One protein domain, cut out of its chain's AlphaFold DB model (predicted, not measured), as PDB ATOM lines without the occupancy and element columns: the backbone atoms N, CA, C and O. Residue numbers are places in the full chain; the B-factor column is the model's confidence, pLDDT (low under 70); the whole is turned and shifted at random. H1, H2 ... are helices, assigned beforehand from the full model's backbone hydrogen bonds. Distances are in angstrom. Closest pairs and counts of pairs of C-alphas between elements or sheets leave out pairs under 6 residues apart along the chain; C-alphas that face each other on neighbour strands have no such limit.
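AT A GLANCE: This is residues 71 to 125 of the 138 residues of an uncharacterized protein of Erysipelothrix inopinata (UniProt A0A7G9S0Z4). One long helix, H1, runs nearly the whole length of the printed part, and after its last residue, Ala 105, a tight link of 3 residues leads into a shorter helix, H2, which folds back to make a lopsided V. The first part of H1, residues 71 to 97, stands free, and so do residues 120 to 125 at the tip of the short arm. The printed part has 55 residues, with two named helices in the order H1, H2 and no named strand; its class is all helix. It is extended, with a radius of gyration of the C-alphas of 17.4 A, and spans 56 by 23 by 9 A, a rod in outline with H1 along its length.

HOW THE PARTS SIT: H1, residues 71 to 105, touches H2, residues 109 to 123, with 9 pairs of C-alphas within 8 A. The closest C-alphas of the two are those of Ala 105 and Ala 112, 4.4 A apart. H1 touches H2 with residues 101 to 105 alone, and H2 touches H1 with residues 111 to 115 alone. They run opposite ways at a tilt of 36 degrees, only just steep, and form a helical hairpin. Their centres are 23.3 A apart. In H1 and H2 every backbone O i to N i+4 pair is within hydrogen-bond range.

IN THESE COORDINATES: H1 begins at C-alpha 71, at (449.016, 324.057, 372.323), and ends at C-alpha 105, at (467.216, 356.837, 338.153), 50.7 A from first to last C-alpha. H2 begins at C-alpha 109, at (472.368, 359.425, 335.259), and measures 21.9 A to C-alpha 123, at (470.627, 337.919, 339.026).

THE WHOLE: The two C-alphas farthest apart are those of Trp 71 and Lys 109, at 56.3 A. The printed part has no cut, and the link from H1 to H2, 3 residues, is tight. The mean pLDDT of the printed part is 76.8, and residues 111 to 112 and 121 to 125 are under 70.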
ATOM      1  N   TRP A  71     448.660 322.701 371.938       77.81
ATOM      2  CA  TRP A  71     449.016 324.057 372.323       77.81
ATOM      3  C   TRP A  71     450.431 324.419 371.853       77.81
ATOM      4  O   TRP A  71     450.620 325.463 371.228       77.81
ATOM      5  N   GLU A  72     451.403 323.519 372.032       78.50
ATOM      6  CA  GLU A  72     452.761 323.697 371.499       78.50
ATOM      7  C   GLU A  72     452.763 323.790 369.966       78.50
ATOM      8  O   GLU A  72     453.451 324.639 369.392       78.50
ATOM      9  N   ALA A  73     451.954 322.972 369.284       78.81
ATOM     10  CA  ALA A  73     451.821 323.028 367.830       78.81
ATOM     11  C   ALA A  73     451.242 324.370 367.346       78.81
ATOM     12  O   ALA A  73     451.705 324.910 366.336       78.81
ATOM     13  N   LYS A  74     450.259 324.933 368.062       81.00
ATOM     14  CA  LYS A  74     449.707 326.267 367.772       81.00
ATOM     15  C   LYS A  74     450.762 327.356 367.954       81.00
ATOM     16  O   LYS A  74     450.947 328.163 367.046       81.00
ATOM     17  N   LEU A  75     451.494 327.337 369.067       80.44
ATOM     18  CA  LEU A  75     452.572 328.293 369.333       80.44
ATOM     19  C   LEU A  75     453.667 328.245 368.272       80.44
ATOM     20  O   LEU A  75     454.096 329.285 367.777       80.44
ATOM     21  N   LYS A  76     454.096 327.042 367.881       81.31
ATOM     22  CA  LYS A  76     455.120 326.874 366.848       81.31
ATOM     23  C   LYS A  76     454.668 327.470 365.514       81.31
ATOM     24  O   LYS A  76     455.417 328.239 364.916       81.31
ATOM     25  N   LYS A  77     453.426 327.197 365.096       82.25
ATOM     26  CA  LYS A  77     452.832 327.806 363.894       82.25
ATOM     27  C   LYS A  77     452.755 329.326 363.996       82.25
ATOM     28  O   LYS A  77     453.015 330.016 363.019       82.25
ATOM     29  N   GLU A  78     452.416 329.866 365.163       82.81
ATOM     30  CA  GLU A  78     452.356 331.314 365.362       82.81
ATOM     31  C   GLU A  78     453.739 331.967 365.223       82.81
ATOM     32  O   GLU A  78     453.878 332.997 364.561       82.81
ATOM     33  N   VAL A  79     454.777 331.351 365.793       84.56
ATOM     34  CA  VAL A  79     456.164 331.813 365.656       84.56
ATOM     35  C   VAL A  79     456.628 331.725 364.201       84.56
ATOM     36  O   VAL A  79     457.171 332.700 363.679       84.56
ATOM     37  N   GLU A  80     456.376 330.606 363.522       83.31
ATOM     38  CA  GLU A  80     456.701 330.435 362.099       83.31
ATOM     39  C   GLU A  80     456.006 331.498 361.238       83.31
ATOM     40  O   GLU A  80     456.660 332.174 360.437       83.31
ATOM     41  N   ASN A  81     454.714 331.741 361.470       83.44
ATOM     42  CA  ASN A  81     453.955 332.780 360.778       83.44
ATOM     43  C   ASN A  81     454.520 334.181 361.039       83.44
ATOM     44  O   ASN A  81     454.645 334.963 360.098       83.44
ATOM     45  N   LYS A  82     454.920 334.507 362.275       86.00
ATOM     46  CA  LYS A  82     455.571 335.792 362.596       86.00
ATOM     47  C   LYS A  82     456.889 335.967 361.845       86.00
ATOM     48  O   LYS A  82     457.169 337.055 361.341       86.00
ATOM     49  N   VAL A  83     457.693 334.910 361.734       86.75
ATOM     50  CA  VAL A  83     458.956 334.942 360.980       86.75
ATOM     51  C   VAL A  83     458.696 335.150 359.487       86.75
ATOM     52  O   VAL A  83     459.341 336.002 358.874       86.75
ATOM     53  N   ILE A  84     457.745 334.417 358.905       86.38
ATOM     54  CA  ILE A  84     457.360 334.570 357.493       86.38
ATOM     55  C   ILE A  84     456.826 335.980 357.240       86.38
ATOM     56  O   ILE A  84     457.271 336.643 356.303       86.38
ATOM     57  N   PHE A  85     455.947 336.479 358.107       86.69
ATOM     58  CA  PHE A  85     455.397 337.826 358.010       86.69
ATOM     59  C   PHE A  85     456.497 338.894 358.046       86.69
ATOM     60  O   PHE A  85     456.512 339.794 357.209       86.69
ATOM     61  N   LYS A  86     457.480 338.757 358.941       88.56
ATOM     62  CA  LYS A  86     458.634 339.666 359.000       88.56
ATOM     63  C   LYS A  86     459.472 339.622 357.717       88.56
ATOM     64  O   LYS A  86     459.880 340.669 357.221       88.56
ATOM     65  N   LYS A  87     459.696 338.435 357.142       85.62
ATOM     66  CA  LYS A  87     460.378 338.292 355.841       85.62
ATOM     67  C   LYS A  87     459.592 338.963 354.711       85.62
ATOM     68  O   LYS A  87     460.189 339.650 353.887       85.62
ATOM     69  N   MET A  88     458.269 338.805 354.690       82.44
ATOM     70  CA  MET A  88     457.399 339.474 353.718       82.44
ATOM     71  C   MET A  88     457.452 340.996 353.869       82.44
ATOM     72  O   MET A  88     457.584 341.700 352.874       82.44
ATOM     73  N   GLN A  89     457.418 341.509 355.099       85.25
ATOM     74  CA  GLN A  89     457.520 342.941 355.366       85.25
ATOM     75  C   GLN A  89     458.865 343.516 354.901       85.25
ATOM     76  O   GLN A  89     458.895 344.582 354.287       85.25
ATOM     77  N   ASN A  90     459.964 342.788 355.123       86.06
ATOM     78  CA  ASN A  90     461.280 343.171 354.611       86.06
ATOM     79  C   ASN A  90     461.296 343.214 353.078       86.06
ATOM     80  O   ASN A  90     461.706 344.225 352.517       86.06
ATOM     81  N   LYS A  91     460.759 342.188 352.403       83.50
ATOM     82  CA  LYS A  91     460.653 342.180 350.936       83.50
ATOM     83  C   LYS A  91     459.788 343.319 350.393       83.50
ATOM     84  O   LYS A  91     460.134 343.918 349.384       83.50
ATOM     85  N   ILE A  92     458.685 343.660 351.060       85.94
ATOM     86  CA  ILE A  92     457.851 344.809 350.668       85.94
ATOM     87  C   ILE A  92     458.642 346.116 350.788       85.94
ATOM     88  O   ILE A  92     458.532 346.982 349.922       85.94
ATOM     89  N   ASN A  93     459.434 346.271 351.849       86.44
ATOM     90  CA  ASN A  93     460.275 347.452 352.017       86.44
ATOM     91  C   ASN A  93     461.373 347.514 350.948       86.44
ATOM     92  O   ASN A  93     461.573 348.580 350.376       86.44
ATOM     93  N   GLU A  94     462.020 346.392 350.628       82.06
ATOM     94  CA  GLU A  94     462.991 346.300 349.529       82.06
ATOM     95  C   GLU A  94     462.371 346.718 348.191       82.06
ATOM     96  O   GLU A  94     462.941 347.555 347.497       82.06
ATOM     97  N   ILE A  95     461.175 346.217 347.858       82.56
ATOM     98  CA  ILE A  95     460.465 346.589 346.624       82.56
ATOM     99  C   ILE A  95     460.162 348.088 346.600       82.56
ATOM    100  O   ILE A  95     460.434 348.750 345.605       82.56
ATOM    101  N   LYS A  96     459.652 348.656 347.698       84.75
ATOM    102  CA  LYS A  96     459.368 350.099 347.774       84.75
ATOM    103  C   LYS A  96     460.620 350.945 347.595       84.75
ATOM    104  O   LYS A  96     460.564 351.979 346.933       84.75
ATOM    105  N   VAL A  97     461.730 350.527 348.202       84.19
ATOM    106  CA  VAL A  97     463.020 351.195 348.031       84.19
ATOM    107  C   VAL A  97     463.443 351.096 346.569       84.19
ATOM    108  O   VAL A  97     463.742 352.122 345.974       84.19
ATOM    109  N   LEU A  98     463.368 349.918 345.949       80.56
ATOM    110  CA  LEU A  98     463.702 349.743 344.534       80.56
ATOM    111  C   LEU A  98     462.832 350.591 343.603       80.56
ATOM    112  O   LEU A  98     463.376 351.282 342.751       80.56
ATOM    113  N   GLU A  99     461.516 350.634 343.801       81.81
ATOM    114  CA  GLU A  99     460.617 351.497 343.023       81.81
ATOM    115  C   GLU A  99     460.958 352.986 343.180       81.81
ATOM    116  O   GLU A  99     460.826 353.771 342.239       81.81
ATOM    117  N   GLN A 100     461.367 353.411 344.380       82.00
ATOM    118  CA  GLN A 100     461.835 354.778 344.598       82.00
ATOM    119  C   GLN A 100     463.146 355.025 343.854       82.00
ATOM    120  O   GLN A 100     463.244 356.015 343.131       82.00
ATOM    121  N   LEU A 101     464.119 354.121 343.977       78.88
ATOM    122  CA  LEU A 101     465.399 354.209 343.277       78.88
ATOM    123  C   LEU A 101     465.190 354.255 341.754       78.88
ATOM    124  O   LEU A 101     465.799 355.090 341.094       78.88
ATOM    125  N   GLU A 102     464.274 353.454 341.201       76.62
ATOM    126  CA  GLU A 102     463.919 353.474 339.775       76.62
ATOM    127  C   GLU A 102     463.332 354.823 339.352       76.62
ATOM    128  O   GLU A 102     463.715 355.373 338.321       76.62
ATOM    129  N   LYS A 103     462.457 355.419 340.172       79.69
ATOM    130  CA  LYS A 103     461.911 356.763 339.914       79.69
ATOM    131  C   LYS A 103     462.986 357.851 339.932       79.69
ATOM    132  O   LYS A 103     462.872 358.817 339.176       79.69
ATOM    133  N   PHE A 104     464.003 357.725 340.785       72.19
ATOM    134  CA  PHE A 104     465.124 358.667 340.837       72.19
ATOM    135  C   PHE A 104     466.131 358.441 339.700       72.19
ATOM    136  O   PHE A 104     466.609 359.417 339.129       72.19
ATOM    137  N   ALA A 105     466.365 357.194 339.291       70.19
ATOM    138  CA  ALA A 105     467.216 356.837 338.153       70.19
ATOM    139  C   ALA A 105     466.717 357.400 336.809       70.19
ATOM    140  O   ALA A 105     467.511 357.664 335.914       70.19
ATOM    141  N   VAL A 106     465.413 357.657 336.662       72.25
ATOM    142  CA  VAL A 106     464.870 358.354 335.476       72.25
ATOM    143  C   VAL A 106     465.364 359.805 335.379       72.25
ATOM    144  O   VAL A 106     465.397 360.376 334.290       72.25
ATOM    145  N   LYS A 107     465.731 360.423 336.507       74.38
ATOM    146  CA  LYS A 107     466.125 361.838 336.585       74.38
ATOM    147  C   LYS A 107     467.632 362.046 336.743       74.38
ATOM    148  O   LYS A 107     468.107 363.122 336.391       74.38
ATOM    149  N   ASP A 108     468.358 361.053 337.250       71.81
ATOM    150  CA  ASP A 108     469.786 361.135 337.560       71.81
ATOM    151  C   ASP A 108     470.566 359.989 336.884       71.81
ATOM    152  O   ASP A 108     470.260 358.810 337.074       71.81
ATOM    153  N   LYS A 109     471.565 360.354 336.069       71.31
ATOM    154  CA  LYS A 109     472.368 359.425 335.259       71.31
ATOM    155  C   LYS A 109     473.285 358.546 336.108       71.31
ATOM    156  O   LYS A 109     473.418 357.365 335.792       71.31
ATOM    157  N   ASP A 110     473.847 359.087 337.186       73.88
ATOM    158  CA  ASP A 110     474.750 358.341 338.072       73.88
ATOM    159  C   ASP A 110     473.952 357.294 338.864       73.88
ATOM    160  O   ASP A 110     474.382 356.157 339.073       73.88
ATOM    161  N   MET A 111     472.715 357.645 339.223       66.75
ATOM    162  CA  MET A 111     471.787 356.745 339.899       66.75
ATOM    163  C   MET A 111     471.318 355.594 338.997       66.75
ATOM    164  O   MET A 111     471.159 354.471 339.471       66.75
ATOM    165  N   ALA A 112     471.126 355.836 337.697       68.38
ATOM    166  CA  ALA A 112     470.784 354.789 336.734       68.38
ATOM    167  C   ALA A 112     471.910 353.758 336.566       68.38
ATOM    168  O   ALA A 112     471.646 352.554 336.495       68.38
ATOM    169  N   GLU A 113     473.164 354.208 336.552       74.12
ATOM    170  CA  GLU A 113     474.330 353.337 336.403       74.12
ATOM    171  C   GLU A 113     474.513 352.432 337.635       74.12
ATOM    172  O   GLU A 113     474.668 351.215 337.499       74.12
ATOM    173  N   LEU A 114     474.355 352.992 338.841       74.06
ATOM    174  CA  LEU A 114     474.401 352.247 340.107       74.06
ATOM    175  C   LEU A 114     473.258 351.227 340.248       74.06
ATOM    176  O   LEU A 114     473.469 350.112 340.728       74.06
ATOM    177  N   LEU A 115     472.048 351.565 339.793       70.50
ATOM    178  CA  LEU A 115     470.891 350.661 339.837       70.50
ATOM    179  C   LEU A 115     471.057 349.486 338.857       70.50
ATOM    180  O   LEU A 115     470.679 348.355 339.162       70.50
ATOM    181  N   THR A 116     471.689 349.735 337.708       73.38
ATOM    182  CA  THR A 116     472.018 348.695 336.722       73.38
ATOM    183  C   THR A 116     473.063 347.721 337.275       73.38
ATOM    184  O   THR A 116     472.904 346.509 337.138       73.38
ATOM    185  N   GLN A 117     474.081 348.224 337.983       74.31
ATOM    186  CA  GLN A 117     475.054 347.378 338.686       74.31
ATOM    187  C   GLN A 117     474.393 346.523 339.779       74.31
ATOM    188  O   GLN A 117     474.675 345.331 339.872       74.31
ATOM    189  N   TYR A 118     473.467 347.094 340.558       72.75
ATOM    190  CA  TYR A 118     472.736 346.368 341.604       72.75
ATOM    191  C   TYR A 118     471.830 345.252 341.050       72.75
ATOM    192  O   TYR A 118     471.759 344.170 341.628       72.75
ATOM    193  N   LYS A 119     471.152 345.484 339.917       72.00
ATOM    194  CA  LYS A 119     470.330 344.460 339.246       72.00
ATOM    195  C   LYS A 119     471.183 343.315 338.697       72.00
ATOM    196  O   LYS A 119     470.883 342.159 338.972       72.00
ATOM    197  N   ASN A 120     472.284 343.641 338.021       70.31
ATOM    198  CA  ASN A 120     473.186 342.639 337.449       70.31
ATOM    199  C   ASN A 120     473.856 341.756 338.518       70.31
ATOM    200  O   ASN A 120     474.127 340.591 338.249       70.31
ATOM    201  N   HIS A 121     474.101 342.282 339.724       64.62
ATOM    202  CA  HIS A 121     474.669 341.502 340.830       64.62
ATOM    203  C   HIS A 121     473.658 340.577 341.531       64.62
ATOM    204  O   HIS A 121     474.061 339.560 342.084       64.62
ATOM    205  N   ASN A 122     472.362 340.910 341.518       58.56
ATOM    206  CA  ASN A 122     471.319 340.089 342.149       58.56
ATOM    207  C   ASN A 122     470.838 338.925 341.266       58.56
ATOM    208  O   ASN A 122     470.358 337.928 341.801       58.56
ATOM    209  N   ASP A 123     470.970 339.021 339.939       51.03
ATOM    210  CA  ASP A 123     470.627 337.919 339.026       51.03
ATOM    211  C   ASP A 123     471.664 336.777 339.056       51.03
ATOM    212  O   ASP A 123     471.332 335.628 338.766       51.03
ATOM    213  N   SER A 124     472.907 337.049 339.469       45.41
ATOM    214  CA  SER A 124     473.982 336.045 339.531       45.41
ATOM    215  C   SER A 124     473.905 335.056 340.706       45.41
ATOM    216  O   SER A 124     474.678 334.103 340.724       45.41
ATOM    217  N   ASP A 125     472.966 335.222 341.646       45.88
ATOM    218  CA  ASP A 125     472.833 334.350 342.828       45.88
ATOM    219  C   ASP A 125     471.714 333.287 342.711       45.88
ATOM    220  O   ASP A 125     471.446 332.559 343.671       45.88
TER     221      ASP A 125